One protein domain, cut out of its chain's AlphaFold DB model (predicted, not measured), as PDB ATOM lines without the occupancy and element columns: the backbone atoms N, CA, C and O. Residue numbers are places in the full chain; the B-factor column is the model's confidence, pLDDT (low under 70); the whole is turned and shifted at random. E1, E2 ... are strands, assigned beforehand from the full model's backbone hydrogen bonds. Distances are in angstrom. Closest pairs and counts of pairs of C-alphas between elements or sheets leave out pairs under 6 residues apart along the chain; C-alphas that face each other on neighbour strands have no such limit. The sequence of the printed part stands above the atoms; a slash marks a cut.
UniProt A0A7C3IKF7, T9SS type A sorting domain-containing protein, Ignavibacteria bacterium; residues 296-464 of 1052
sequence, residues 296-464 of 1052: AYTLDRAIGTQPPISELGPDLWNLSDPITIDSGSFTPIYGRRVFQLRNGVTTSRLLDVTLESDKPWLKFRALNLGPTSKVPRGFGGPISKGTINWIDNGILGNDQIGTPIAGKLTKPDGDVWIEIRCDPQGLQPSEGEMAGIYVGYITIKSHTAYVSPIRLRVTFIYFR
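What this domain is: This is residues 296 to 464 of the 1052 residues of the protein "T9SS type A sorting domain-containing protein" of Ignavibacteria bacterium (UniProt A0A7C3IKF7). Two strongly twisted sheets lie face to face as a sandwich, the larger made of E2, E3, E4, E6, E8, E10 and E11 and the smaller of E1, E5, E9 and E7, with their strands only 18 degrees from each other. From one end of the sandwich the link from E8 to E9 reaches out as an arm, of which residues 403 to 408 stick out free. The printed part has 169 residues, with no named helix and eleven strands, E1 to E11 along the chain; the class is all strand, though under half of the residues, 77, are in named strands. The larger sheet is branched and mixed, the smaller antiparallel in the order E1, E5, E9, E7. The whole is compact, with a radius of gyration of the C-alphas of 17.9 A, yet elongated in outline, 63 by 34 by 34 A.

Where its parts are: Begin in the larger sheet with E11, residues 454 to 463, which runs 29.0 A from C-alpha 454 at (-28.838, -5.209, -13.807) to C-alpha 463 at (-20.793, -6.982, 14.040). E10, residues 436 to 445, is also 29.0 A long. Next find E6, residues 348 to 357, 26.1 A, and E8, residues 385 to 393, 23.4 A; each bends by 57 degrees, at residues 352 and 389. The short strands here are E2, residues 309 to 313, E3, residues 316 to 319, and E4, residues 323 to 326. In the other sheet look for E5, residues 335 to 343, 26.2 A, E9, residues 416 to 422, 19.3 A, E7, residues 362 to 367, 16.2 A, and E1, residues 296 to 298, beginning at C-alpha 296 at (-36.549, 0.607, -12.046).

How they stand to each other: Start at E11: E3 and E4, both parallel to it, lie on one side, and E10, its hairpin partner, antiparallel at 158 degrees, on the other. Look for N 317 and O 455 at 2.8 A, N 461 and O 323 at 2.8 A, and N 442 and O 456 at 2.9 A. E2 forms an antiparallel hairpin with E3, with N 310 and O 318 2.9 A apart. E6 lies on one side of E10 and E11 on the other side; E6 is antiparallel to E10, with N 356 and O 443 within hydrogen-bond range at 2.9 A, and E8 is antiparallel to E6, with N 353 and O 388 within hydrogen-bond range at 2.9 A. In the smaller sheet, these backbone atoms are within hydrogen-bond range: N 298 and O 340 of the neighbours E1 and E5 at 3.0 A, N 339 and O 418 of the neighbours E5 and E9 at 2.9 A, and N 365 and O 419 of the neighbours E9 and E7 at 3.0 A. Between the sheets, the closest C-alphas of E5 and E8 are Asn 343 and Asn 393, 5.7 A apart.

The domain as a whole: The two C-alphas farthest apart, Gly 407 and Glu 431, are 64.3 A from each other. The printed part has no cut; the links E7 to E8, E8 to E9 and E9 to E10 are long. Mean pLDDT of the printed part is 78.0, and it is under 70 at residues 299 to 310, 326 to 333, 371, 396 to 412 and 430 to 431.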
ATOM      1  N   ALA A 296     -36.704  -0.552 -12.916       85.12
ATOM      2  CA  ALA A 296     -36.549   0.607 -12.046       85.12
ATOM      3  C   ALA A 296     -36.902   0.260 -10.596       85.12
ATOM      4  O   ALA A 296     -37.522  -0.767 -10.313       85.12
ATOM      5  N   TYR A 297     -36.545   1.153  -9.676       82.62
ATOM      6  CA  TYR A 297     -36.864   1.027  -8.260       82.62
ATOM      7  C   TYR A 297     -37.398   2.334  -7.675       82.62
ATOM      8  O   TYR A 297     -37.242   3.413  -8.253       82.62
ATOM      9  N   THR A 298     -38.022   2.212  -6.513       73.62
ATOM     10  CA  THR A 298     -38.381   3.316  -5.623       73.62
ATOM     11  C   THR A 298     -38.136   2.876  -4.188       73.62
ATOM     12  O   THR A 298     -38.457   1.751  -3.810       73.62
ATOM     13  N   LEU A 299     -37.535   3.751  -3.385       66.69
ATOM     14  CA  LEU A 299     -37.366   3.538  -1.953       66.69
ATOM     15  C   LEU A 299     -37.766   4.830  -1.254       66.69
ATOM     16  O   LEU A 299     -37.240   5.890  -1.592       66.69
ATOM     17  N   ASP A 300     -38.748   4.744  -0.362       50.03
ATOM     18  CA  ASP A 300     -39.280   5.917   0.321       50.03
ATOM     19  C   ASP A 300     -38.272   6.370   1.389       50.03
ATOM     20  O   ASP A 300     -37.867   5.586   2.248       50.03
ATOM     21  N   ARG A 301     -37.821   7.621   1.305       51.72
ATOM     22  CA  ARG A 301     -37.117   8.329   2.382       51.72
ATOM     23  C   ARG A 301     -37.857   9.640   2.611       51.72
ATOM     24  O   ARG A 301     -38.386  10.227   1.667       51.72
ATOM     25  N   ALA A 302     -37.852  10.133   3.849       42.38
ATOM     26  CA  ALA A 302     -38.375  11.460   4.149       42.38
ATOM     27  C   ALA A 302     -37.700  12.538   3.271       42.38
ATOM     28  O   ALA A 302     -36.522  12.439   2.913       42.38
ATOM     29  N   ILE A 303     -38.474  13.570   2.927       33.25
ATOM     30  CA  ILE A 303     -38.083  14.671   2.037       33.25
ATOM     31  C   ILE A 303     -36.735  15.270   2.485       33.25
ATOM     32  O   ILE A 303     -36.638  15.804   3.586       33.25
ATOM     33  N   GLY A 304     -35.714  15.225   1.616       41.19
ATOM     34  CA  GLY A 304     -34.437  15.934   1.810       41.19
ATOM     35  C   GLY A 304     -33.173  15.081   1.989       41.19
ATOM     36  O   GLY A 304     -32.110  15.650   2.218       41.19
ATOM     37  N   THR A 305     -33.234  13.753   1.855       47.47
ATOM     38  CA  THR A 305     -32.049  12.870   1.933       47.47
ATOM     39  C   THR A 305     -31.819  12.089   0.631       47.47
ATOM     40  O   THR A 305     -32.764  11.789  -0.096       47.47
ATOM     41  N   GLN A 306     -30.551  11.794   0.301       45.19
ATOM     42  CA  GLN A 306     -30.158  11.031  -0.902       45.19
ATOM     43  C   GLN A 306     -30.877   9.667  -0.936       45.19
ATOM     44  O   GLN A 306     -30.983   9.037   0.117       45.19
ATOM     45  N   PRO A 307     -31.357   9.173  -2.092       50.59
ATOM     46  CA  PRO A 307     -31.959   7.847  -2.158       50.59
ATOM     47  C   PRO A 307     -30.897   6.777  -1.831       50.59
ATOM     48  O   PRO A 307     -29.766   6.862  -2.308       50.59
ATOM     49  N   PRO A 308     -31.225   5.754  -1.026       59.97
ATOM     50  CA  PRO A 308     -30.257   4.763  -0.554       59.97
ATOM     51  C   PRO A 308     -29.849   3.743  -1.618       59.97
ATOM     52  O   PRO A 308     -29.045   2.872  -1.319       59.97
ATOM     53  N   ILE A 309     -30.384   3.822  -2.837       64.31
ATOM     54  CA  ILE A 309     -29.860   3.094  -3.988       64.31
ATOM     55  C   ILE A 309     -29.396   4.142  -4.999       64.31
ATOM     56  O   ILE A 309     -30.185   4.990  -5.412       64.31
ATOM     57  N   SER A 310     -28.116   4.096  -5.360       68.94
ATOM     58  CA  SER A 310     -27.497   4.984  -6.346       68.94
ATOM     59  C   SER A 310     -27.070   4.197  -7.581       68.94
ATOM     60  O   SER A 310     -26.495   3.112  -7.461       68.94
ATOM     61  N   GLU A 311     -27.300   4.753  -8.768       73.56
ATOM     62  CA  GLU A 311     -26.765   4.213 -10.020       73.56
ATOM     63  C   GLU A 311     -25.250   4.474 -10.077       73.56
ATOM     64  O   GLU A 311     -24.811   5.620 -10.062       73.56
ATOM     65  N   LEU A 312     -24.443   3.408 -10.086       75.50
ATOM     66  CA  LEU A 312     -22.989   3.491 -10.289       75.50
ATOM     67  C   LEU A 312     -22.613   3.347 -11.772       75.50
ATOM     68  O   LEU A 312     -21.507   3.703 -12.172       75.50
ATOM     69  N   GLY A 313     -23.534   2.815 -12.574       78.31
ATOM     70  CA  GLY A 313     -23.435   2.627 -14.014       78.31
ATOM     71  C   GLY A 313     -24.753   2.071 -14.572       78.31
ATOM     72  O   GLY A 313     -25.638   1.717 -13.790       78.31
ATOM     73  N   PRO A 314     -24.879   1.943 -15.905       74.56
ATOM     74  CA  PRO A 314     -26.135   1.564 -16.561       74.56
ATOM     75  C   PRO A 314     -26.656   0.173 -16.154       74.56
ATOM     76  O   PRO A 314     -27.851  -0.090 -16.253       74.56
ATOM     77  N   ASP A 315     -25.773  -0.715 -15.691       84.50
ATOM     78  CA  ASP A 315     -26.047  -2.098 -15.284       84.50
ATOM     79  C   ASP A 315     -25.746  -2.381 -13.796       84.50
ATOM     80  O   ASP A 315     -25.960  -3.503 -13.326       84.50
ATOM     81  N   LEU A 316     -25.276  -1.385 -13.032       86.50
ATOM     82  CA  LEU A 316     -24.852  -1.552 -11.640       86.50
ATOM     83  C   LEU A 316     -25.426  -0.473 -10.724       86.50
ATOM     84  O   LEU A 316     -25.134   0.718 -10.834       86.50
ATOM     85  N   TRP A 317     -26.180  -0.925  -9.735       85.62
ATOM     86  CA  TRP A 317     -26.754  -0.128  -8.665       85.62
ATOM     87  C   TRP A 317     -26.102  -0.499  -7.337       85.62
ATOM     88  O   TRP A 317     -25.693  -1.641  -7.129       85.62
ATOM     89  N   ASN A 318     -26.018   0.454  -6.415       85.00
ATOM     90  CA  ASN A 318     -25.443   0.244  -5.093       85.00
ATOM     91  C   ASN A 318     -26.422   0.661  -4.010       85.00
ATOM     92  O   ASN A 318     -26.871   1.801  -4.015       85.00
ATOM     93  N   LEU A 319     -26.700  -0.248  -3.075       82.25
ATOM     94  CA  LEU A 319     -27.327   0.095  -1.808       82.25
ATOM     95  C   LEU A 319     -26.284   0.841  -0.958       82.25
ATOM     96  O   LEU A 319     -25.326   0.243  -0.470       82.25
ATOM     97  N   SER A 320     -26.439   2.158  -0.860       72.75
ATOM     98  CA  SER A 320     -25.500   3.081  -0.214       72.75
ATOM     99  C   SER A 320     -25.413   2.883   1.294       72.75
ATOM    100  O   SER A 320     -24.337   3.064   1.859       72.75
ATOM    101  N   ASP A 321     -26.505   2.460   1.931       71.06
ATOM    102  CA  ASP A 321     -26.501   2.121   3.352       71.06
ATOM    103  C   ASP A 321     -26.168   0.633   3.530       71.06
ATOM    104  O   ASP A 321     -26.875  -0.219   2.975       71.06
ATOM    105  N   PRO A 322     -25.140   0.279   4.316       76.25
ATOM    106  CA  PRO A 322     -24.919  -1.109   4.674       76.25
ATOM    107  C   PRO A 322     -26.064  -1.615   5.559       76.25
ATOM    108  O   PRO A 322     -26.525  -0.930   6.468       76.25
ATOM    109  N   ILE A 323     -26.498  -2.849   5.318       80.19
ATOM    110  CA  ILE A 323     -27.372  -3.576   6.238       80.19
ATOM    111  C   ILE A 323     -26.482  -4.095   7.365       80.19
ATOM    112  O   ILE A 323     -25.431  -4.668   7.084       80.19
ATOM    113  N   THR A 324     -26.866  -3.917   8.627       75.69
ATOM    114  CA  THR A 324     -26.025  -4.342   9.756       75.69
ATOM    115  C   THR A 324     -26.779  -5.180  10.775       75.69
ATOM    116  O   THR A 324     -27.971  -4.969  10.975       75.69
ATOM    117  N   ILE A 325     -26.095  -6.117  11.431       75.81
ATOM    118  CA  ILE A 325     -26.657  -6.943  12.511       75.81
ATOM    119  C   ILE A 325     -25.606  -7.127  13.603       75.81
ATOM    120  O   ILE A 325     -24.447  -7.398  13.300       75.81
ATOM    121  N   ASP A 326     -26.034  -7.041  14.862       68.38
ATOM    122  CA  ASP A 326     -25.216  -7.352  16.039       68.38
ATOM    123  C   ASP A 326     -25.340  -8.837  16.422       68.38
ATOM    124  O   ASP A 326     -26.447  -9.327  16.675       68.38
ATOM    125  N   SER A 327     -24.204  -9.544  16.503       64.50
ATOM    126  CA  SER A 327     -24.147 -10.956  16.911       64.50
ATOM    127  C   SER A 327     -24.564 -11.210  18.367       64.50
ATOM    128  O   SER A 327     -24.801 -12.360  18.734       64.50
ATOM    129  N   GLY A 328     -24.701 -10.163  19.191       56.06
ATOM    130  CA  GLY A 328     -25.139 -10.236  20.591       56.06
ATOM    131  C   GLY A 328     -26.654 -10.220  20.768       56.06
ATOM    132  O   GLY A 328     -27.148 -10.329  21.891       56.06
ATOM    133  N   SER A 329     -27.402 -10.080  19.675       57.81
ATOM    134  CA  SER A 329     -28.859 -10.103  19.703       57.81
ATOM    135  C   SER A 329     -29.355 -11.525  19.973       57.81
ATOM    136  O   SER A 329     -29.113 -12.443  19.190       57.81
ATOM    137  N   PHE A 330     -30.053 -11.731  21.092       51.09
ATOM    138  CA  PHE A 330     -30.649 -13.028  21.411       51.09
ATOM    139  C   PHE A 330     -31.737 -13.373  20.381       51.09
ATOM    140  O   PHE A 330     -32.702 -12.629  20.220       51.09
ATOM    141  N   THR A 331     -31.596 -14.547  19.752       54.31
ATOM    142  CA  THR A 331     -32.341 -15.076  18.585       54.31
ATOM    143  C   THR A 331     -31.872 -14.512  17.240       54.31
ATOM    144  O   THR A 331     -31.509 -13.344  17.170       54.31
ATOM    145  N   PRO A 332     -31.829 -15.320  16.159       52.62
ATOM    146  CA  PRO A 332     -31.304 -14.853  14.881       52.62
ATOM    147  C   PRO A 332     -32.190 -13.735  14.325       52.62
ATOM    148  O   PRO A 332     -33.259 -13.979  13.763       52.62
ATOM    149  N   ILE A 333     -31.722 -12.500  14.488       69.88
ATOM    150  CA  ILE A 333     -32.239 -11.326  13.799       69.88
ATOM    151  C   ILE A 333     -31.537 -11.287  12.446       69.88
ATOM    152  O   ILE A 333     -30.320 -11.426  12.360       69.88
ATOM    153  N   TYR A 334     -32.313 -11.147  11.380       77.81
ATOM    154  CA  TYR A 334     -31.806 -10.918  10.033       77.81
ATOM    155  C   TYR A 334     -31.954  -9.438   9.692       77.81
ATOM    156  O   TYR A 334     -32.950  -8.798  10.037       77.81
ATOM    157  N   GLY A 335     -30.966  -8.910   8.983       78.88
ATOM    158  CA  GLY A 335     -30.955  -7.537   8.514       78.88
ATOM    159  C   GLY A 335     -31.944  -7.414   7.369       78.88
ATOM    160  O   GLY A 335     -32.027  -8.315   6.528       78.88
ATOM    161  N   ARG A 336     -32.733  -6.342   7.352       81.56
ATOM    162  CA  ARG A 336     -33.796  -6.154   6.365       81.56
ATOM    163  C   ARG A 336     -33.625  -4.847   5.624       81.56
ATOM    164  O   ARG A 336     -33.203  -3.850   6.189       81.56
ATOM    165  N   ARG A 337     -34.018  -4.852   4.356       81.62
ATOM    166  CA  ARG A 337     -34.197  -3.625   3.585       81.62
ATOM    167  C   ARG A 337     -35.327  -3.809   2.597       81.62
ATOM    168  O   ARG A 337     -35.330  -4.798   1.876       81.62
ATOM    169  N   VAL A 338     -36.273  -2.881   2.542       82.75
ATOM    170  CA  VAL A 338     -37.415  -2.977   1.623       82.75
ATOM    171  C   VAL A 338     -37.284  -1.938   0.518       82.75
ATOM    172  O   VAL A 338     -36.991  -0.779   0.791       82.75
ATOM    173  N   PHE A 339     -37.510  -2.349  -0.727       83.31
ATOM    174  CA  PHE A 339     -37.591  -1.457  -1.882       83.31
ATOM    175  C   PHE A 339     -38.718  -1.891  -2.821       83.31
ATOM    176  O   PHE A 339     -39.091  -3.064  -2.864       83.31
ATOM    177  N   GLN A 340     -39.271  -0.957  -3.587       86.94
ATOM    178  CA  GLN A 340     -40.257  -1.251  -4.620       86.94
ATOM    179  C   GLN A 340     -39.532  -1.517  -5.941       86.94
ATOM    180  O   GLN A 340     -38.794  -0.661  -6.426       86.94
ATOM    181  N   LEU A 341     -39.751  -2.691  -6.531       90.12
ATOM    182  CA  LEU A 341     -39.313  -3.039  -7.880       90.12
ATOM    183  C   LEU A 341     -40.437  -2.697  -8.862       90.12
ATOM    184  O   LEU A 341     -41.575  -3.128  -8.688       90.12
ATOM    185  N   ARG A 342     -40.136  -1.930  -9.910       89.12
ATOM    186  CA  ARG A 342     -41.152  -1.455 -10.855       89.12
ATOM    187  C   ARG A 342     -40.654  -1.421 -12.292       89.12
ATOM    188  O   ARG A 342     -39.455  -1.408 -12.563       89.12
ATOM    189  N   ASN A 343     -41.597  -1.338 -13.221       90.50
ATOM    190  CA  ASN A 343     -41.311  -0.944 -14.591       90.50
ATOM    191  C   ASN A 343     -41.265   0.590 -14.678       90.50
ATOM    192  O   ASN A 343     -42.255   1.261 -14.392       90.50
ATOM    193  N   GLY A 344     -40.124   1.154 -15.071       87.62
ATOM    194  CA  GLY A 344     -39.918   2.603 -15.158       87.62
ATOM    195  C   GLY A 344     -40.652   3.288 -16.315       87.62
ATOM    196  O   GLY A 344     -40.761   4.512 -16.321       87.62
ATOM    197  N   VAL A 345     -41.177   2.531 -17.285       88.38
ATOM    198  CA  VAL A 345     -41.793   3.076 -18.503       88.38
ATOM    199  C   VAL A 345     -43.305   2.862 -18.482       88.38
ATOM    200  O   VAL A 345     -43.786   1.729 -18.463       88.38
ATOM    201  N   THR A 346     -44.077   3.948 -18.545       84.69
ATOM    202  CA  THR A 346     -45.545   3.884 -18.601       84.69
ATOM    203  C   THR A 346     -46.044   3.207 -19.881       84.69
ATOM    204  O   THR A 346     -45.372   3.211 -20.915       84.69
ATOM    205  N   THR A 347     -47.236   2.617 -19.807       80.25
ATOM    206  CA  THR A 347     -47.883   1.801 -20.847       80.25
ATOM    207  C   THR A 347     -46.946   0.747 -21.456       80.25
ATOM    208  O   THR A 347     -46.912   0.542 -22.672       80.25
ATOM    209  N   SER A 348     -46.145   0.098 -20.612       84.81
ATOM    210  CA  SER A 348     -45.277  -1.020 -20.989       84.81
ATOM    211  C   SER A 348     -45.315  -2.118 -19.913       84.81
ATOM    212  O   SER A 348     -45.848  -1.907 -18.817       84.81
ATOM    213  N   ARG A 349     -44.792  -3.305 -20.236       86.81
ATOM    214  CA  ARG A 349     -44.801  -4.499 -19.373       86.81
ATOM    215  C   ARG A 349     -43.441  -5.175 -19.434       86.81
ATOM    216  O   ARG A 349     -42.986  -5.495 -20.527       86.81
ATOM    217  N   LEU A 350     -42.824  -5.392 -18.276       88.69
ATOM    218  CA  LEU A 350     -41.688  -6.305 -18.145       88.69
ATOM    219  C   LEU A 350     -42.222  -7.732 -18.070       88.69
ATOM    220  O   LEU A 350     -43.182  -7.960 -17.339       88.69
ATOM    221  N   LEU A 351     -41.606  -8.669 -18.785       86.44
ATOM    222  CA  LEU A 351     -41.946 -10.094 -18.725       86.44
ATOM    223  C   LEU A 351     -40.802 -10.918 -18.143       86.44
ATOM    224  O   LEU A 351     -39.633 -10.578 -18.345       86.44
ATOM    225  N   ASP A 352     -41.165 -12.004 -17.460       82.69
ATOM    226  CA  ASP A 352     -40.254 -13.016 -16.915       82.69
ATOM    227  C   ASP A 352     -39.058 -12.382 -16.190       82.69
ATOM    228  O   ASP A 352     -37.896 -12.590 -16.540       82.69
ATOM    229  N   VAL A 353     -39.367 -11.529 -15.210       89.00
ATOM    230  CA  VAL A 353     -38.364 -10.812 -14.424       89.00
ATOM    231  C   VAL A 353     -37.778 -11.777 -13.404       89.00
ATOM    232  O   VAL A 353     -38.467 -12.162 -12.461       89.00
ATOM    233  N   THR A 354     -36.519 -12.168 -13.566       89.81
ATOM    234  CA  THR A 354     -35.837 -13.047 -12.610       89.81
ATOM    235  C   THR A 354     -34.965 -12.240 -11.662       89.81
ATOM    236  O   THR A 354     -34.319 -11.276 -12.067       89.81
ATOM    237  N   LEU A 355     -34.969 -12.618 -10.386       92.56
ATOM    238  CA  LEU A 355     -34.083 -12.106  -9.350       92.56
ATOM    239  C   LEU A 355     -33.198 -13.260  -8.885       92.56
ATOM    240  O   LEU A 355     -33.700 -14.349  -8.605       92.56
ATOM    241  N   GLU A 356     -31.895 -13.026  -8.787       94.19
ATOM    242  CA  GLU A 356     -30.897 -14.022  -8.391       94.19
ATOM    243  C   GLU A 356     -29.876 -13.392  -7.443       94.19
ATOM    244  O   GLU A 356     -29.217 -12.416  -7.791       94.19
ATOM    245  N   SER A 357     -29.727 -13.961  -6.252       94.88
ATOM    246  CA  SER A 357     -28.657 -13.639  -5.313       94.88
ATOM    247  C   SER A 357     -27.429 -14.494  -5.608       94.88
ATOM    248  O   SER A 357     -27.542 -15.701  -5.829       94.88
ATOM    249  N   ASP A 358     -26.249 -13.888  -5.569       95.38
ATOM    250  CA  ASP A 358     -24.969 -14.583  -5.714       95.38
ATOM    251  C   ASP A 358     -24.397 -15.105  -4.380       95.38
ATOM    252  O   ASP A 358     -23.361 -15.777  -4.382       95.38
ATOM    253  N   LYS A 359     -25.042 -14.809  -3.239       94.50
ATOM    254  CA  LYS A 359     -24.576 -15.210  -1.900       94.50
ATOM    255  C   LYS A 359     -25.644 -15.966  -1.094       94.50
ATOM    256  O   LYS A 359     -26.792 -15.529  -1.054       94.50
ATOM    257  N   PRO A 360     -25.278 -17.024  -0.341       91.25
ATOM    258  CA  PRO A 360     -26.230 -17.772   0.495       91.25
ATOM    259  C   PRO A 360     -26.827 -16.970   1.667       91.25
ATOM    260  O   PRO A 360     -27.967 -17.215   2.063       91.25
ATOM    261  N   TRP A 361     -26.076 -16.008   2.213       92.25
ATOM    262  CA  TRP A 361     -26.533 -15.094   3.271       92.25
ATOM    263  C   TRP A 361     -27.438 -13.974   2.755       92.25
ATOM    264  O   TRP A 361     -28.113 -13.323   3.545       92.25
ATOM    265  N   LEU A 362     -27.463 -13.727   1.445       94.62
ATOM    266  CA  LEU A 362     -28.285 -12.694   0.829       94.62
ATOM    267  C   LEU A 362     -29.521 -13.355   0.224       94.62
ATOM    268  O   LEU A 362     -29.450 -14.038  -0.797       94.62
ATOM    269  N   LYS A 363     -30.665 -13.173   0.868       93.69
ATOM    270  CA  LYS A 363     -31.962 -13.670   0.404       93.69
ATOM    271  C   LYS A 363     -32.888 -12.494   0.147       93.69
ATOM    272  O   LYS A 363     -32.624 -11.369   0.569       93.69
ATOM    273  N   PHE A 364     -33.995 -12.748  -0.526       92.56
ATOM    274  CA  PHE A 364     -35.046 -11.757  -0.707       92.56
ATOM    275  C   PHE A 364     -36.420 -12.418  -0.714       92.56
ATOM    276  O   PHE A 364     -36.534 -13.628  -0.902       92.56
ATOM    277  N   ARG A 365     -37.473 -11.635  -0.492       91.50
ATOM    278  CA  ARG A 365     -38.867 -12.075  -0.647       91.50
ATOM    279  C   ARG A 365     -39.749 -10.936  -1.133       91.50
ATOM    280  O   ARG A 365     -39.418  -9.774  -0.906       91.50
ATOM    281  N   ALA A 366     -40.888 -11.264  -1.733       90.25
ATOM    282  CA  ALA A 366     -41.925 -10.273  -1.985       90.25
ATOM    283  C   ALA A 366     -42.787 -10.057  -0.733       90.25
ATOM    284  O   ALA A 366     -43.173 -11.014  -0.056       90.25
ATOM    285  N   LEU A 367     -43.097  -8.798  -0.433       86.62
ATOM    286  CA  LEU A 367     -43.938  -8.406   0.693       86.62
ATOM    287  C   LEU A 367     -45.363  -8.079   0.253       86.62
ATOM    288  O   LEU A 367     -45.594  -7.490  -0.801       86.62
ATOM    289  N   ASN A 368     -46.314  -8.410   1.124       86.44
ATOM    290  CA  ASN A 368     -47.672  -7.893   1.054       86.44
ATOM    291  C   ASN A 368     -47.793  -6.707   2.023       86.44
ATOM    292  O   ASN A 368     -47.926  -6.919   3.227       86.44
ATOM    293  N   LEU A 369     -47.700  -5.480   1.506       82.38
ATOM    294  CA  LEU A 369     -47.802  -4.237   2.284       82.38
ATOM    295  C   LEU A 369     -49.186  -3.575   2.177       82.38
ATOM    296  O   LEU A 369     -49.382  -2.472   2.679       82.38
ATOM    297  N   GLY A 370     -50.158  -4.225   1.534       78.50
ATOM    298  CA  GLY A 370     -51.504  -3.681   1.383       78.50
ATOM    299  C   GLY A 370     -52.281  -4.277   0.206       78.50
ATOM    300  O   GLY A 370     -51.761  -5.112  -0.531       78.50
ATOM    301  N   PRO A 371     -53.527  -3.821  -0.015       69.81
ATOM    302  CA  PRO A 371     -54.433  -4.378  -1.025       69.81
ATOM    303  C   PRO A 371     -53.947  -4.218  -2.474       69.81
ATOM    304  O   PRO A 371     -54.468  -4.885  -3.363       69.81
ATOM    305  N   THR A 372     -52.958  -3.355  -2.716       73.00
ATOM    306  CA  THR A 372     -52.322  -3.146  -4.022       73.00
ATOM    307  C   THR A 372     -50.991  -3.884  -4.162       73.00
ATOM    308  O   THR A 372     -50.347  -3.728  -5.183       73.00
ATOM    309  N   SER A 373     -50.529  -4.663  -3.176       81.81
ATOM    310  CA  SER A 373     -49.243  -5.371  -3.275       81.81
ATOM    311  C   SER A 373     -49.358  -6.661  -4.084       81.81
ATOM    312  O   SER A 373     -50.257  -7.475  -3.870       81.81
ATOM    313  N   LYS A 374     -48.392  -6.888  -4.970       85.19
ATOM    314  CA  LYS A 374     -48.270  -8.100  -5.777       85.19
ATOM    315  C   LYS A 374     -47.203  -9.021  -5.191       85.19
ATOM    316  O   LYS A 374     -46.010  -8.735  -5.268       85.19
ATOM    317  N   VAL A 375     -47.634 -10.164  -4.657       83.38
ATOM    318  CA  VAL A 375     -46.747 -11.233  -4.171       83.38
ATOM    319  C   VAL A 375     -46.838 -12.427  -5.124       83.38
ATOM    320  O   VAL A 375     -47.855 -13.125  -5.114       83.38
ATOM    321  N   PRO A 376     -45.814 -12.687  -5.960       78.62
ATOM    322  CA  PRO A 376     -45.808 -13.858  -6.830       78.62
ATOM    323  C   PRO A 376     -45.919 -15.166  -6.034       78.62
ATOM    324  O   PRO A 376     -45.479 -15.280  -4.886       78.62
ATOM    325  N   ARG A 377     -46.498 -16.199  -6.650       71.69
ATOM    326  CA  ARG A 377     -46.581 -17.527  -6.032       71.69
ATOM    327  C   ARG A 377     -45.166 -18.064  -5.783       71.69
ATOM    328  O   ARG A 377     -44.332 -18.032  -6.676       71.69
ATOM    329  N   GLY A 378     -44.895 -18.542  -4.568       70.38
ATOM    330  CA  GLY A 378     -43.556 -19.012  -4.176       70.38
ATOM    331  C   GLY A 378     -42.566 -17.902  -3.789       70.38
ATOM    332  O   GLY A 378     -41.475 -18.217  -3.333       70.38
ATOM    333  N   PHE A 379     -42.949 -16.622  -3.884       79.25
ATOM    334  CA  PHE A 379     -42.122 -15.467  -3.481       79.25
ATOM    335  C   PHE A 379     -42.376 -14.957  -2.060       79.25
ATOM    336  O   PHE A 379     -41.746 -13.990  -1.639       79.25
ATOM    337  N   GLY A 380     -43.307 -15.561  -1.318       79.19
ATOM    338  CA  GLY A 380     -43.672 -15.089   0.026       79.19
ATOM    339  C   GLY A 380     -42.631 -15.397   1.115       79.19
ATOM    340  O   GLY A 380     -42.619 -14.748   2.162       79.19
ATOM    341  N   GLY A 381     -41.758 -16.383   0.882       87.62
ATOM    342  CA  GLY A 381     -40.655 -16.750   1.774       87.62
ATOM    343  C   GLY A 381     -39.303 -16.222   1.275       87.62
ATOM    344  O   GLY A 381     -39.190 -15.890   0.098       87.62
ATOM    345  N   PRO A 382     -38.270 -16.145   2.137       89.00
ATOM    346  CA  PRO A 382     -36.917 -15.777   1.724       89.00
ATOM    347  C   PRO A 382     -36.335 -16.817   0.765       89.00
ATOM    348  O   PRO A 382     -36.186 -17.983   1.128       89.00
ATOM    349  N   ILE A 383     -35.975 -16.379  -0.433       91.56
ATOM    350  CA  ILE A 383     -35.421 -17.198  -1.513       91.56
ATOM    351  C   ILE A 383     -34.143 -16.549  -2.062       91.56
ATOM    352  O   ILE A 383     -33.914 -15.353  -1.878       91.56
ATOM    353  N   SER A 384     -33.295 -17.344  -2.716       90.31
ATOM    354  CA  SER A 384     -32.076 -16.858  -3.393       90.31
ATOM    355  C   SER A 384     -32.271 -16.674  -4.894       90.31
ATOM    356  O   SER A 384     -31.509 -15.956  -5.529       90.31
ATOM    357  N   LYS A 385     -33.291 -17.308  -5.466       90.12
ATOM    358  CA  LYS A 385     -33.688 -17.137  -6.855       90.12
ATOM    359  C   LYS A 385     -35.195 -17.110  -6.927       90.12
ATOM    360  O   LYS A 385     -35.854 -17.875  -6.226       90.12
ATOM    361  N   GLY A 386     -35.722 -16.282  -7.812       85.38
ATOM    362  CA  GLY A 386     -37.092 -16.450  -8.219       85.38
ATOM    363  C   GLY A 386     -37.487 -15.632  -9.440       85.38
ATOM    364  O   GLY A 386     -36.755 -14.745  -9.871       85.38
ATOM    365  N   THR A 387     -38.698 -15.878  -9.945       84.31
ATOM    366  CA  THR A 387     -39.284 -15.185 -11.094       84.31
ATOM    367  C   THR A 387     -40.592 -14.452 -10.767       84.31
ATOM    368  O   THR A 387     -41.478 -14.981 -10.099       84.31
ATOM    369  N   ILE A 388     -40.734 -13.241 -11.304       86.06
ATOM    370  CA  ILE A 388     -41.972 -12.467 -11.378       86.06
ATOM    371  C   ILE A 388     -42.454 -12.508 -12.830       86.06
ATOM    372  O   ILE A 388     -41.755 -12.065 -13.740       86.06
ATOM    373  N   ASN A 389     -43.668 -13.012 -13.048       80.19
ATOM    374  CA  ASN A 389     -44.196 -13.233 -14.398       80.19
ATOM    375  C   ASN A 389     -44.270 -11.945 -15.226       80.19
ATOM    376  O   ASN A 389     -43.931 -11.950 -16.409       80.19
ATOM    377  N   TRP A 390     -44.718 -10.850 -14.605       85.88
ATOM    378  CA  TRP A 390     -44.713  -9.528 -15.216       85.88
ATOM    379  C   TRP A 390     -44.710  -8.409 -14.179       85.88
ATOM    380  O   TRP A 390     -45.139  -8.608 -13.039       85.88
ATOM    381  N   ILE A 391     -44.271  -7.224 -14.597       88.81
ATOM    382  CA  ILE A 391     -44.438  -5.974 -13.850       88.81
ATOM    383  C   ILE A 391     -44.968  -4.918 -14.812       88.81
ATOM    384  O   ILE A 391     -44.278  -4.530 -15.766       88.81
ATOM    385  N   ASP A 392     -46.181  -4.445 -14.549       86.00
ATOM    386  CA  ASP A 392     -46.825  -3.463 -15.409       86.00
ATOM    387  C   ASP A 392     -46.695  -2.062 -14.866       86.00
ATOM    388  O   ASP A 392     -46.713  -1.819 -13.665       86.00
ATOM    389  N   ASN A 393     -46.652  -1.114 -15.791       85.38
ATOM    390  CA  ASN A 393     -46.819   0.283 -15.454       85.38
ATOM    391  C   ASN A 393     -47.856   0.879 -16.404       85.38
ATOM    392  O   ASN A 393     -47.546   1.229 -17.537       85.38
ATOM    393  N   GLY A 394     -49.117   0.930 -15.970       74.38
ATOM    394  CA  GLY A 394     -50.191   1.619 -16.691       74.38
ATOM    395  C   GLY A 394     -50.794   0.896 -17.905       74.38
ATOM    396  O   GLY A 394     -51.591   1.509 -18.606       74.38
ATOM    397  N   ILE A 395     -50.461  -0.379 -18.172       72.50
ATOM    398  CA  ILE A 395     -51.147  -1.180 -19.216       72.50
ATOM    399  C   ILE A 395     -52.553  -1.614 -18.783       72.50
ATOM    400  O   ILE A 395     -53.469  -1.604 -19.597       72.50
ATOM    401  N   LEU A 396     -52.739  -1.974 -17.511       69.12
ATOM    402  CA  LEU A 396     -54.022  -2.436 -16.966       69.12
ATOM    403  C   LEU A 396     -54.886  -1.287 -16.404       69.12
ATOM    404  O   LEU A 396     -55.682  -1.528 -15.506       69.12
ATOM    405  N   GLY A 397     -54.670  -0.047 -16.872       56.03
ATOM    406  CA  GLY A 397     -55.123   1.215 -16.259       56.03
ATOM    407  C   GLY A 397     -56.594   1.300 -15.814       56.03
ATOM    408  O   GLY A 397     -57.415   0.455 -16.145       56.03
ATOM    409  N   ASN A 398     -56.938   2.368 -15.082       52.91
ATOM    410  CA  ASN A 398     -58.310   2.604 -14.602       52.91
ATOM    411  C   ASN A 398     -59.287   3.038 -15.718       52.91
ATOM    412  O   ASN A 398     -60.489   2.848 -15.563       52.91
ATOM    413  N   ASP A 399     -58.778   3.577 -16.836       47.94
ATOM    414  CA  ASP A 399     -59.582   4.193 -17.897       47.94
ATOM    415  C   ASP A 399     -59.172   3.713 -19.310       47.94
ATOM    416  O   ASP A 399     -58.059   3.940 -19.781       47.94
ATOM    417  N   GLN A 400     -60.121   3.065 -19.993       46.00
ATOM    418  CA  GLN A 400     -60.356   3.004 -21.453       46.00
ATOM    419  C   GLN A 400     -59.245   2.605 -22.457       46.00
ATOM    420  O   GLN A 400     -59.545   2.545 -23.652       46.00
ATOM    421  N   ILE A 401     -58.013   2.251 -22.075       46.19
ATOM    422  CA  ILE A 401     -57.067   1.644 -23.037       46.19
ATOM    423  C   ILE A 401     -57.288   0.128 -23.097       46.19
ATOM    424  O   ILE A 401     -56.692  -0.658 -22.366       46.19
ATOM    425  N   GLY A 402     -58.160  -0.271 -24.021       50.03
ATOM    426  CA  GLY A 402     -58.612  -1.645 -24.217       50.03
ATOM    427  C   GLY A 402     -60.052  -1.783 -23.745       50.03
ATOM    428  O   GLY A 402     -60.363  -1.531 -22.587       50.03
ATOM    429  N   THR A 403     -60.950  -2.135 -24.658       51.91
ATOM    430  CA  THR A 403     -62.369  -2.354 -24.357       51.91
ATOM    431  C   THR A 403     -62.515  -3.281 -23.139       51.91
ATOM    432  O   THR A 403     -61.829  -4.306 -23.111       51.91
ATOM    433  N   PRO A 404     -63.377  -2.966 -22.147       52.19
ATOM    434  CA  PRO A 404     -63.632  -3.843 -21.008       52.19
ATOM    435  C   PRO A 404     -63.947  -5.257 -21.486       52.19
ATOM    436  O   PRO A 404     -64.882  -5.463 -22.264       52.19
ATOM    437  N   ILE A 405     -63.181  -6.236 -21.016       54.56
ATOM    438  CA  ILE A 405     -63.442  -7.636 -21.333       54.56
ATOM    439  C   ILE A 405     -64.705  -8.022 -20.569       54.56
ATOM    440  O   ILE A 405     -64.730  -7.957 -19.341       54.56
ATOM    441  N   ALA A 406     -65.776  -8.377 -21.279       50.12
ATOM    442  CA  ALA A 406     -67.056  -8.748 -20.670       50.12
ATOM    443  C   ALA A 406     -67.643  -7.697 -19.692       50.12
ATOM    444  O   ALA A 406     -68.330  -8.061 -18.740       50.12
ATOM    445  N   GLY A 407     -67.344  -6.400 -19.869       52.69
ATOM    446  CA  GLY A 407     -67.781  -5.349 -18.935       52.69
ATOM    447  C   GLY A 407     -67.017  -5.305 -17.601       52.69
ATOM    448  O   GLY A 407     -67.399  -4.547 -16.711       52.69
ATOM    449  N   LYS A 408     -65.934  -6.080 -17.447       54.50
ATOM    450  CA  LYS A 408     -65.026  -6.012 -16.294       54.50
ATOM    451  C   LYS A 408     -63.936  -4.968 -16.558       54.50
ATOM    452  O   LYS A 408     -63.218  -5.058 -17.553       54.50
ATOM    453  N   LEU A 409     -63.817  -3.978 -15.673       57.06
ATOM    454  CA  LEU A 409     -62.711  -3.016 -15.693       57.06
ATOM    455  C   LEU A 409     -61.392  -3.741 -15.395       57.06
ATOM    456  O   LEU A 409     -61.337  -4.575 -14.485       57.06
ATOM    457  N   THR A 410     -60.337  -3.426 -16.149       60.06
ATOM    458  CA  THR A 410     -58.977  -3.853 -15.805       60.06
ATOM    459  C   THR A 410     -58.577  -3.200 -14.488       60.06
ATOM    460  O   THR A 410     -58.835  -2.018 -14.269       60.06
ATOM    461  N   LYS A 411     -57.991  -3.981 -13.578       67.12
ATOM    462  CA  LYS A 411     -57.428  -3.445 -12.338       67.12
ATOM    463  C   LYS A 411     -55.962  -3.093 -12.579       67.12
ATOM    464  O   LYS A 411     -55.280  -3.904 -13.207       67.12
ATOM    465  N   PRO A 412     -55.458  -1.966 -12.044       69.25
ATOM    466  CA  PRO A 412     -54.026  -1.695 -12.021       69.25
ATOM    467  C   PRO A 412     -53.249  -2.894 -11.468       69.25
ATOM    468  O   PRO A 412     -53.705  -3.543 -10.522       69.25
ATOM    469  N   ASP A 413     -52.091  -3.183 -12.065       78.19
ATOM    470  CA  ASP A 413     -51.183  -4.195 -11.520       78.19
ATOM    471  C   ASP A 413     -50.700  -3.748 -10.142       78.19
ATOM    472  O   ASP A 413     -50.541  -2.552  -9.882       78.19
ATOM    473  N   GLY A 414     -50.498  -4.720  -9.262       79.12
ATOM    474  CA  GLY A 414     -50.040  -4.427  -7.919       79.12
ATOM    475  C   GLY A 414     -48.553  -4.075  -7.862       79.12
ATOM    476  O   GLY A 414     -47.756  -4.537  -8.680       79.12
ATOM    477  N   ASP A 415     -48.169  -3.311  -6.844       84.31
ATOM    478  CA  ASP A 415     -46.783  -2.952  -6.566       84.31
ATOM    479  C   ASP A 415     -45.980  -4.172  -6.114       84.31
ATOM    480  O   ASP A 415     -46.401  -4.917  -5.223       84.31
ATOM    481  N   VAL A 416     -44.789  -4.357  -6.684       89.50
ATOM    482  CA  VAL A 416     -43.874  -5.420  -6.265       89.50
ATOM    483  C   VAL A 416     -42.903  -4.868  -5.227       89.50
ATOM    484  O   VAL A 416     -41.933  -4.186  -5.554       89.50
ATOM    485  N   TRP A 417     -43.150  -5.187  -3.961       88.75
ATOM    486  CA  TRP A 417     -42.273  -4.822  -2.849       88.75
ATOM    487  C   TRP A 417     -41.312  -5.960  -2.537       88.75
ATOM    488  O   TRP A 417     -41.753  -7.067  -2.244       88.75
ATOM    489  N   ILE A 418     -40.008  -5.693  -2.576       89.62
ATOM    490  CA  ILE A 418     -38.952  -6.667  -2.301       89.62
ATOM    491  C   ILE A 418     -38.290  -6.336  -0.963       89.62
ATOM    492  O   ILE A 418     -37.735  -5.255  -0.787       89.62
ATOM    493  N   GLU A 419     -38.320  -7.286  -0.028       89.44
ATOM    494  CA  GLU A 419     -37.491  -7.274   1.180       89.44
ATOM    495  C   GLU A 419     -36.193  -8.026   0.891       89.44
ATOM    496  O   GLU A 419     -36.216  -9.237   0.682       89.44
ATOM    497  N   ILE A 420     -35.068  -7.321   0.914       89.94
ATOM    498  CA  ILE A 420     -33.729  -7.886   1.049       89.94
ATOM    499  C   ILE A 420     -33.569  -8.372   2.484       89.94
ATOM    500  O   ILE A 420     -33.896  -7.658   3.431       89.94
ATOM    501  N   ARG A 421     -33.042  -9.582   2.633       89.06
ATOM    502  CA  ARG A 421     -32.788 -10.230   3.910       89.06
ATOM    503  C   ARG A 421     -31.346 -10.719   3.971       89.06
ATOM    504  O   ARG A 421     -30.981 -11.650   3.256       89.06
ATOM    505  N   CYS A 422     -30.559 -10.122   4.855       89.56
ATOM    506  CA  CYS A 422     -29.222 -10.592   5.196       89.56
ATOM    507  C   CYS A 422     -29.325 -11.551   6.383       89.56
ATOM    508  O   CYS A 422     -29.660 -11.145   7.493       89.56
ATOM    509  N   ASP A 423     -29.104 -12.833   6.115       88.25
ATOM    510  CA  ASP A 423     -29.239 -13.939   7.055       88.25
ATOM    511  C   ASP A 423     -27.845 -14.423   7.496       88.25
ATOM    512  O   ASP A 423     -27.137 -15.041   6.689       88.25
ATOM    513  N   PRO A 424     -27.446 -14.177   8.761       85.94
ATOM    514  CA  PRO A 424     -26.154 -14.615   9.285       85.94
ATOM    515  C   PRO A 424     -25.907 -16.121   9.149       85.94
ATOM    516  O   PRO A 424     -24.764 -16.538   8.997       85.94
ATOM    517  N   GLN A 425     -26.956 -16.952   9.143       85.81
ATOM    518  CA  GLN A 425     -26.807 -18.410   9.028       85.81
ATOM    519  C   GLN A 425     -26.265 -18.848   7.660       85.81
ATOM    520  O   GLN A 425     -25.748 -19.954   7.526       85.81
ATOM    521  N   GLY A 426     -26.393 -18.000   6.635       85.38
ATOM    522  CA  GLY A 426     -25.837 -18.248   5.306       85.38
ATOM    523  C   GLY A 426     -24.403 -17.743   5.127       85.38
ATOM    524  O   GLY A 426     -23.879 -17.816   4.011       85.38
ATOM    525  N   LEU A 427     -23.780 -17.169   6.164       88.00
ATOM    526  CA  LEU A 427     -22.404 -16.686   6.086       88.00
ATOM    527  C   LEU A 427     -21.435 -17.870   5.995       88.00
ATOM    528  O   LEU A 427     -21.537 -18.842   6.737       88.00
ATOM    529  N   GLN A 428     -20.475 -17.770   5.076       79.75
ATOM    530  CA  GLN A 428     -19.384 -18.732   4.925       79.75
ATOM    531  C   GLN A 428     -18.063 -18.029   5.246       79.75
ATOM    532  O   GLN A 428     -17.436 -17.467   4.345       79.75
ATOM    533  N   PRO A 429     -17.669 -17.971   6.527       72.62
ATOM    534  CA  PRO A 429     -16.465 -17.264   6.926       72.62
ATOM    535  C   PRO A 429     -15.207 -18.029   6.504       72.62
ATOM    536  O   PRO A 429     -15.150 -19.252   6.613       72.62
ATOM    537  N   SER A 430     -14.180 -17.310   6.049       60.75
ATOM    538  CA  SER A 430     -12.902 -17.894   5.617       60.75
ATOM    539  C   SER A 430     -12.079 -18.481   6.769       60.75
ATOM    540  O   SER A 430     -11.313 -19.413   6.553       60.75
ATOM    541  N   GLU A 431     -12.253 -17.961   7.988       63.41
ATOM    542  CA  GLU A 431     -11.464 -18.329   9.178       63.41
ATOM    543  C   GLU A 431     -12.338 -18.796  10.362       63.41
ATOM    544  O   GLU A 431     -11.892 -18.815  11.505       63.41
ATOM    545  N   GLY A 432     -13.607 -19.143  10.114       70.06
ATOM    546  CA  GLY A 432     -14.563 -19.531  11.164       70.06
ATOM    547  C   GLY A 432     -15.225 -18.361  11.911       70.06
ATOM    548  O   GLY A 432     -16.220 -18.571  12.601       70.06
ATOM    549  N   GLU A 433     -14.742 -17.129  11.736       71.62
ATOM    550  CA  GLU A 433     -15.344 -15.921  12.310       71.62
ATOM    551  C   GLU A 433     -16.473 -15.365  11.429       71.62
ATOM    552  O   GLU A 433     -16.230 -14.911  10.315       71.62
ATOM    553  N   MET A 434     -17.711 -15.370  11.937       76.69
ATOM    554  CA  MET A 434     -18.873 -14.840  11.208       76.69
ATOM    555  C   MET A 434     -18.917 -13.307  11.142       76.69
ATOM    556  O   MET A 434     -19.665 -12.771  10.330       76.69
ATOM    557  N   ALA A 435     -18.192 -12.591  12.009       80.19
ATOM    558  CA  ALA A 435     -18.128 -11.132  11.964       80.19
ATOM    559  C   ALA A 435     -17.310 -10.672  10.756       80.19
ATOM    560  O   ALA A 435     -16.231 -11.198  10.487       80.19
ATOM    561  N   GLY A 436     -17.824  -9.698  10.014       82.56
ATOM    562  CA  GLY A 436     -17.194  -9.290   8.767       82.56
ATOM    563  C   GLY A 436     -18.029  -8.331   7.934       82.56
ATOM    564  O   GLY A 436     -19.216  -8.114   8.183       82.56
ATOM    565  N   ILE A 437     -17.381  -7.782   6.908       87.06
ATOM    566  CA  ILE A 437     -18.025  -7.003   5.852       87.06
ATOM    567  C   ILE A 437     -18.211  -7.922   4.650       87.06
ATOM    568  O   ILE A 437     -17.251  -8.364   4.018       87.06
ATOM    569  N   TYR A 438     -19.463  -8.189   4.318       89.50
ATOM    570  CA  TYR A 438     -19.859  -9.057   3.227       89.50
ATOM    571  C   TYR A 438     -20.472  -8.234   2.103       89.50
ATOM    572  O   TYR A 438     -21.315  -7.367   2.321       89.50
ATOM    573  N   VAL A 439     -20.053  -8.519   0.873       92.81
ATOM    574  CA  VAL A 439     -20.609  -7.894  -0.328       92.81
ATOM    575  C   VAL A 439     -21.274  -8.970  -1.167       92.81
ATOM    576  O   VAL A 439     -20.662  -9.996  -1.480       92.81
ATOM    577  N   GLY A 440     -22.536  -8.734  -1.504       93.69
ATOM    578  CA  GLY A 440     -23.338  -9.585  -2.372       93.69
ATOM    579  C   GLY A 440     -24.076  -8.751  -3.407       93.69
ATOM    580  O   GLY A 440     -24.139  -7.525  -3.317       93.69
ATOM    581  N   TYR A 441     -24.619  -9.425  -4.406       95.06
ATOM    582  CA  TYR A 441     -25.316  -8.834  -5.531       95.06
ATOM    583  C   TYR A 441     -26.650  -9.539  -5.751       95.06
ATOM    584  O   TYR A 441     -26.712 -10.759  -5.892       95.06
ATOM    585  N   ILE A 442     -27.717  -8.749  -5.862       94.38
ATOM    586  CA  ILE A 442     -28.988  -9.221  -6.414       94.38
ATOM    587  C   ILE A 442     -29.003  -8.851  -7.894       94.38
ATOM    588  O   ILE A 442     -29.021  -7.677  -8.254       94.38
ATOM    589  N   THR A 443     -28.961  -9.856  -8.759       95.19
ATOM    590  CA  THR A 443     -29.032  -9.704 -10.212       95.19
ATOM    591  C   THR A 443     -30.486  -9.774 -10.655       95.19
ATOM    592  O   THR A 443     -31.168 -10.746 -10.343       95.19
ATOM    593  N   ILE A 444     -30.951  -8.773 -11.402       93.62
ATOM    594  CA  ILE A 444     -32.306  -8.730 -11.956       93.62
ATOM    595  C   ILE A 444     -32.217  -8.833 -13.479       93.62
ATOM    596  O   ILE A 444     -31.472  -8.080 -14.111       93.62
ATOM    597  N   LYS A 445     -32.948  -9.778 -14.075       91.44
ATOM    598  CA  LYS A 445     -32.945 -10.039 -15.522       91.44
ATOM    599  C   LYS A 445     -34.354  -9.970 -16.081       91.44
ATOM    600  O   LYS A 445     -35.301 -10.413 -15.446       91.44
ATOM    601  N   SER A 446     -34.482  -9.471 -17.302       89.44
ATOM    602  CA  SER A 446     -35.675  -9.640 -18.130       89.44
ATOM    603  C   SER A 446     -35.265  -9.549 -19.593       89.44
ATOM    604  O   SER A 446     -34.582  -8.608 -19.990       89.44
ATOM    605  N   HIS A 447     -35.718 -10.495 -20.414       83.75
ATOM    606  CA  HIS A 447     -35.447 -10.512 -21.858       83.75
ATOM    607  C   HIS A 447     -36.140  -9.362 -22.618       83.75
ATOM    608  O   HIS A 447     -35.858  -9.113 -23.787       83.75
ATOM    609  N   THR A 448     -37.056  -8.654 -21.953       85.56
ATOM    610  CA  THR A 448     -37.799  -7.515 -22.511       85.56
ATOM    611  C   THR A 448     -37.229  -6.156 -22.115       85.56
ATOM    612  O   THR A 448     -37.623  -5.148 -22.693       85.56
ATOM    613  N   ALA A 449     -36.327  -6.104 -21.132       88.56
ATOM    614  CA  ALA A 449     -35.808  -4.849 -20.602       88.56
ATOM    615  C   ALA A 449     -34.764  -4.204 -21.528       88.56
ATOM    616  O   ALA A 449     -33.991  -4.897 -22.186       88.56
ATOM    617  N   TYR A 450     -34.702  -2.869 -21.519       87.62
ATOM    618  CA  TYR A 450     -33.679  -2.101 -22.239       87.62
ATOM    619  C   TYR A 450     -32.248  -2.449 -21.787       87.62
ATOM    620  O   TYR A 450     -31.377  -2.668 -22.625       87.62
ATOM    621  N   VAL A 451     -32.026  -2.543 -20.467       86.81
ATOM    622  CA  VAL A 451     -30.782  -3.039 -19.856       86.81
ATOM    623  C   VAL A 451     -31.102  -4.267 -19.010       86.81
ATOM    624  O   VAL A 451     -31.953  -4.217 -18.123       86.81
ATOM    625  N   SER A 452     -30.430  -5.379 -19.302       88.25
ATOM    626  CA  SER A 452     -30.520  -6.634 -18.555       88.25
ATOM    627  C   SER A 452     -29.271  -7.486 -18.847       88.25
ATOM    628  O   SER A 452     -28.933  -7.648 -20.020       88.25
ATOM    629  N   PRO A 453     -28.594  -8.065 -17.835       91.12
ATOM    630  CA  PRO A 453     -28.901  -7.974 -16.408       91.12
ATOM    631  C   PRO A 453     -28.587  -6.593 -15.824       91.12
ATOM    632  O   PRO A 453     -27.680  -5.913 -16.285       91.12
ATOM    633  N   ILE A 454     -29.281  -6.242 -14.746       90.94
ATOM    634  CA  ILE A 454     -28.838  -5.209 -13.807       90.94
ATOM    635  C   ILE A 454     -28.420  -5.867 -12.487       90.94
ATOM    636  O   ILE A 454     -28.909  -6.948 -12.148       90.94
ATOM    637  N   ARG A 455     -27.525  -5.240 -11.724       91.75
ATOM    638  CA  ARG A 455     -27.049  -5.759 -10.433       91.75
ATOM    639  C   ARG A 455     -27.229  -4.734  -9.329       91.75
ATOM    640  O   ARG A 455     -26.818  -3.596  -9.486       91.75
ATOM    641  N   LEU A 456     -27.764  -5.156  -8.190       90.88
ATOM    642  CA  LEU A 456     -27.817  -4.371  -6.963       90.88
ATOM    643  C   LEU A 456     -26.748  -4.868  -5.989       90.88
ATOM    644  O   LEU A 456     -26.884  -5.961  -5.441       90.88
ATOM    645  N   ARG A 457     -25.703  -4.069  -5.766       92.31
ATOM    646  CA  ARG A 457     -24.670  -4.304  -4.752       92.31
ATOM    647  C   ARG A 457     -25.244  -4.052  -3.357       92.31
ATOM    648  O   ARG A 457     -25.722  -2.954  -3.081       92.31
ATOM    649  N   VAL A 458     -25.159  -5.053  -2.486       90.44
ATOM    650  CA  VAL A 458     -25.596  -5.022  -1.086       90.44
ATOM    651  C   VAL A 458     -24.380  -5.226  -0.190       90.44
ATOM    652  O   VAL A 458     -23.660  -6.218  -0.331       90.44
ATOM    653  N   THR A 459     -24.164  -4.294   0.738       89.50
ATOM    654  CA  THR A 459     -23.140  -4.415   1.782       89.50
ATOM    655  C   THR A 459     -23.813  -4.865   3.071       89.50
ATOM    656  O   THR A 459     -24.762  -4.227   3.520       89.50
ATOM    657  N   PHE A 460     -23.335  -5.958   3.654       87.12
ATOM    658  CA  PHE A 460     -23.806  -6.504   4.918       87.12
ATOM    659  C   PHE A 460     -22.659  -6.510   5.928       87.12
ATOM    660  O   PHE A 460     -21.625  -7.118   5.672       87.12
ATOM    661  N   ILE A 461     -22.831  -5.833   7.060       83.31
ATOM    662  CA  ILE A 461     -21.853  -5.821   8.151       83.31
ATOM    663  C   ILE A 461     -22.425  -6.643   9.303       83.31
ATOM    664  O   ILE A 461     -23.448  -6.288   9.887       83.31
ATOM    665  N   TYR A 462     -21.773  -7.754   9.623       81.81
ATOM    666  CA  TYR A 462     -22.104  -8.542  10.805       81.81
ATOM    667  C   TYR A 462     -21.135  -8.158  11.922       81.81
ATOM    668  O   TYR A 462     -19.938  -8.436  11.812       81.81
ATOM    669  N   PHE A 463     -21.635  -7.475  12.955       76.19
ATOM    670  CA  PHE A 463     -20.793  -6.982  14.040       76.19
ATOM    671  C   PHE A 463     -20.299  -8.121  14.921       76.19
ATOM    672  O   PHE A 463     -21.010  -9.093  15.203       76.19
ATOM    673  N   ARG A 464     -19.076  -7.956  15.407       72.94
ATOM    674  CA  ARG A 464     -18.456  -8.814  16.403       72.94
ATOM    675  C   ARG A 464     -18.983  -8.451  17.791       72.94
ATOM    676  O   ARG A 464     -18.924  -7.296  18.201       72.94
TER     677      ARG A 464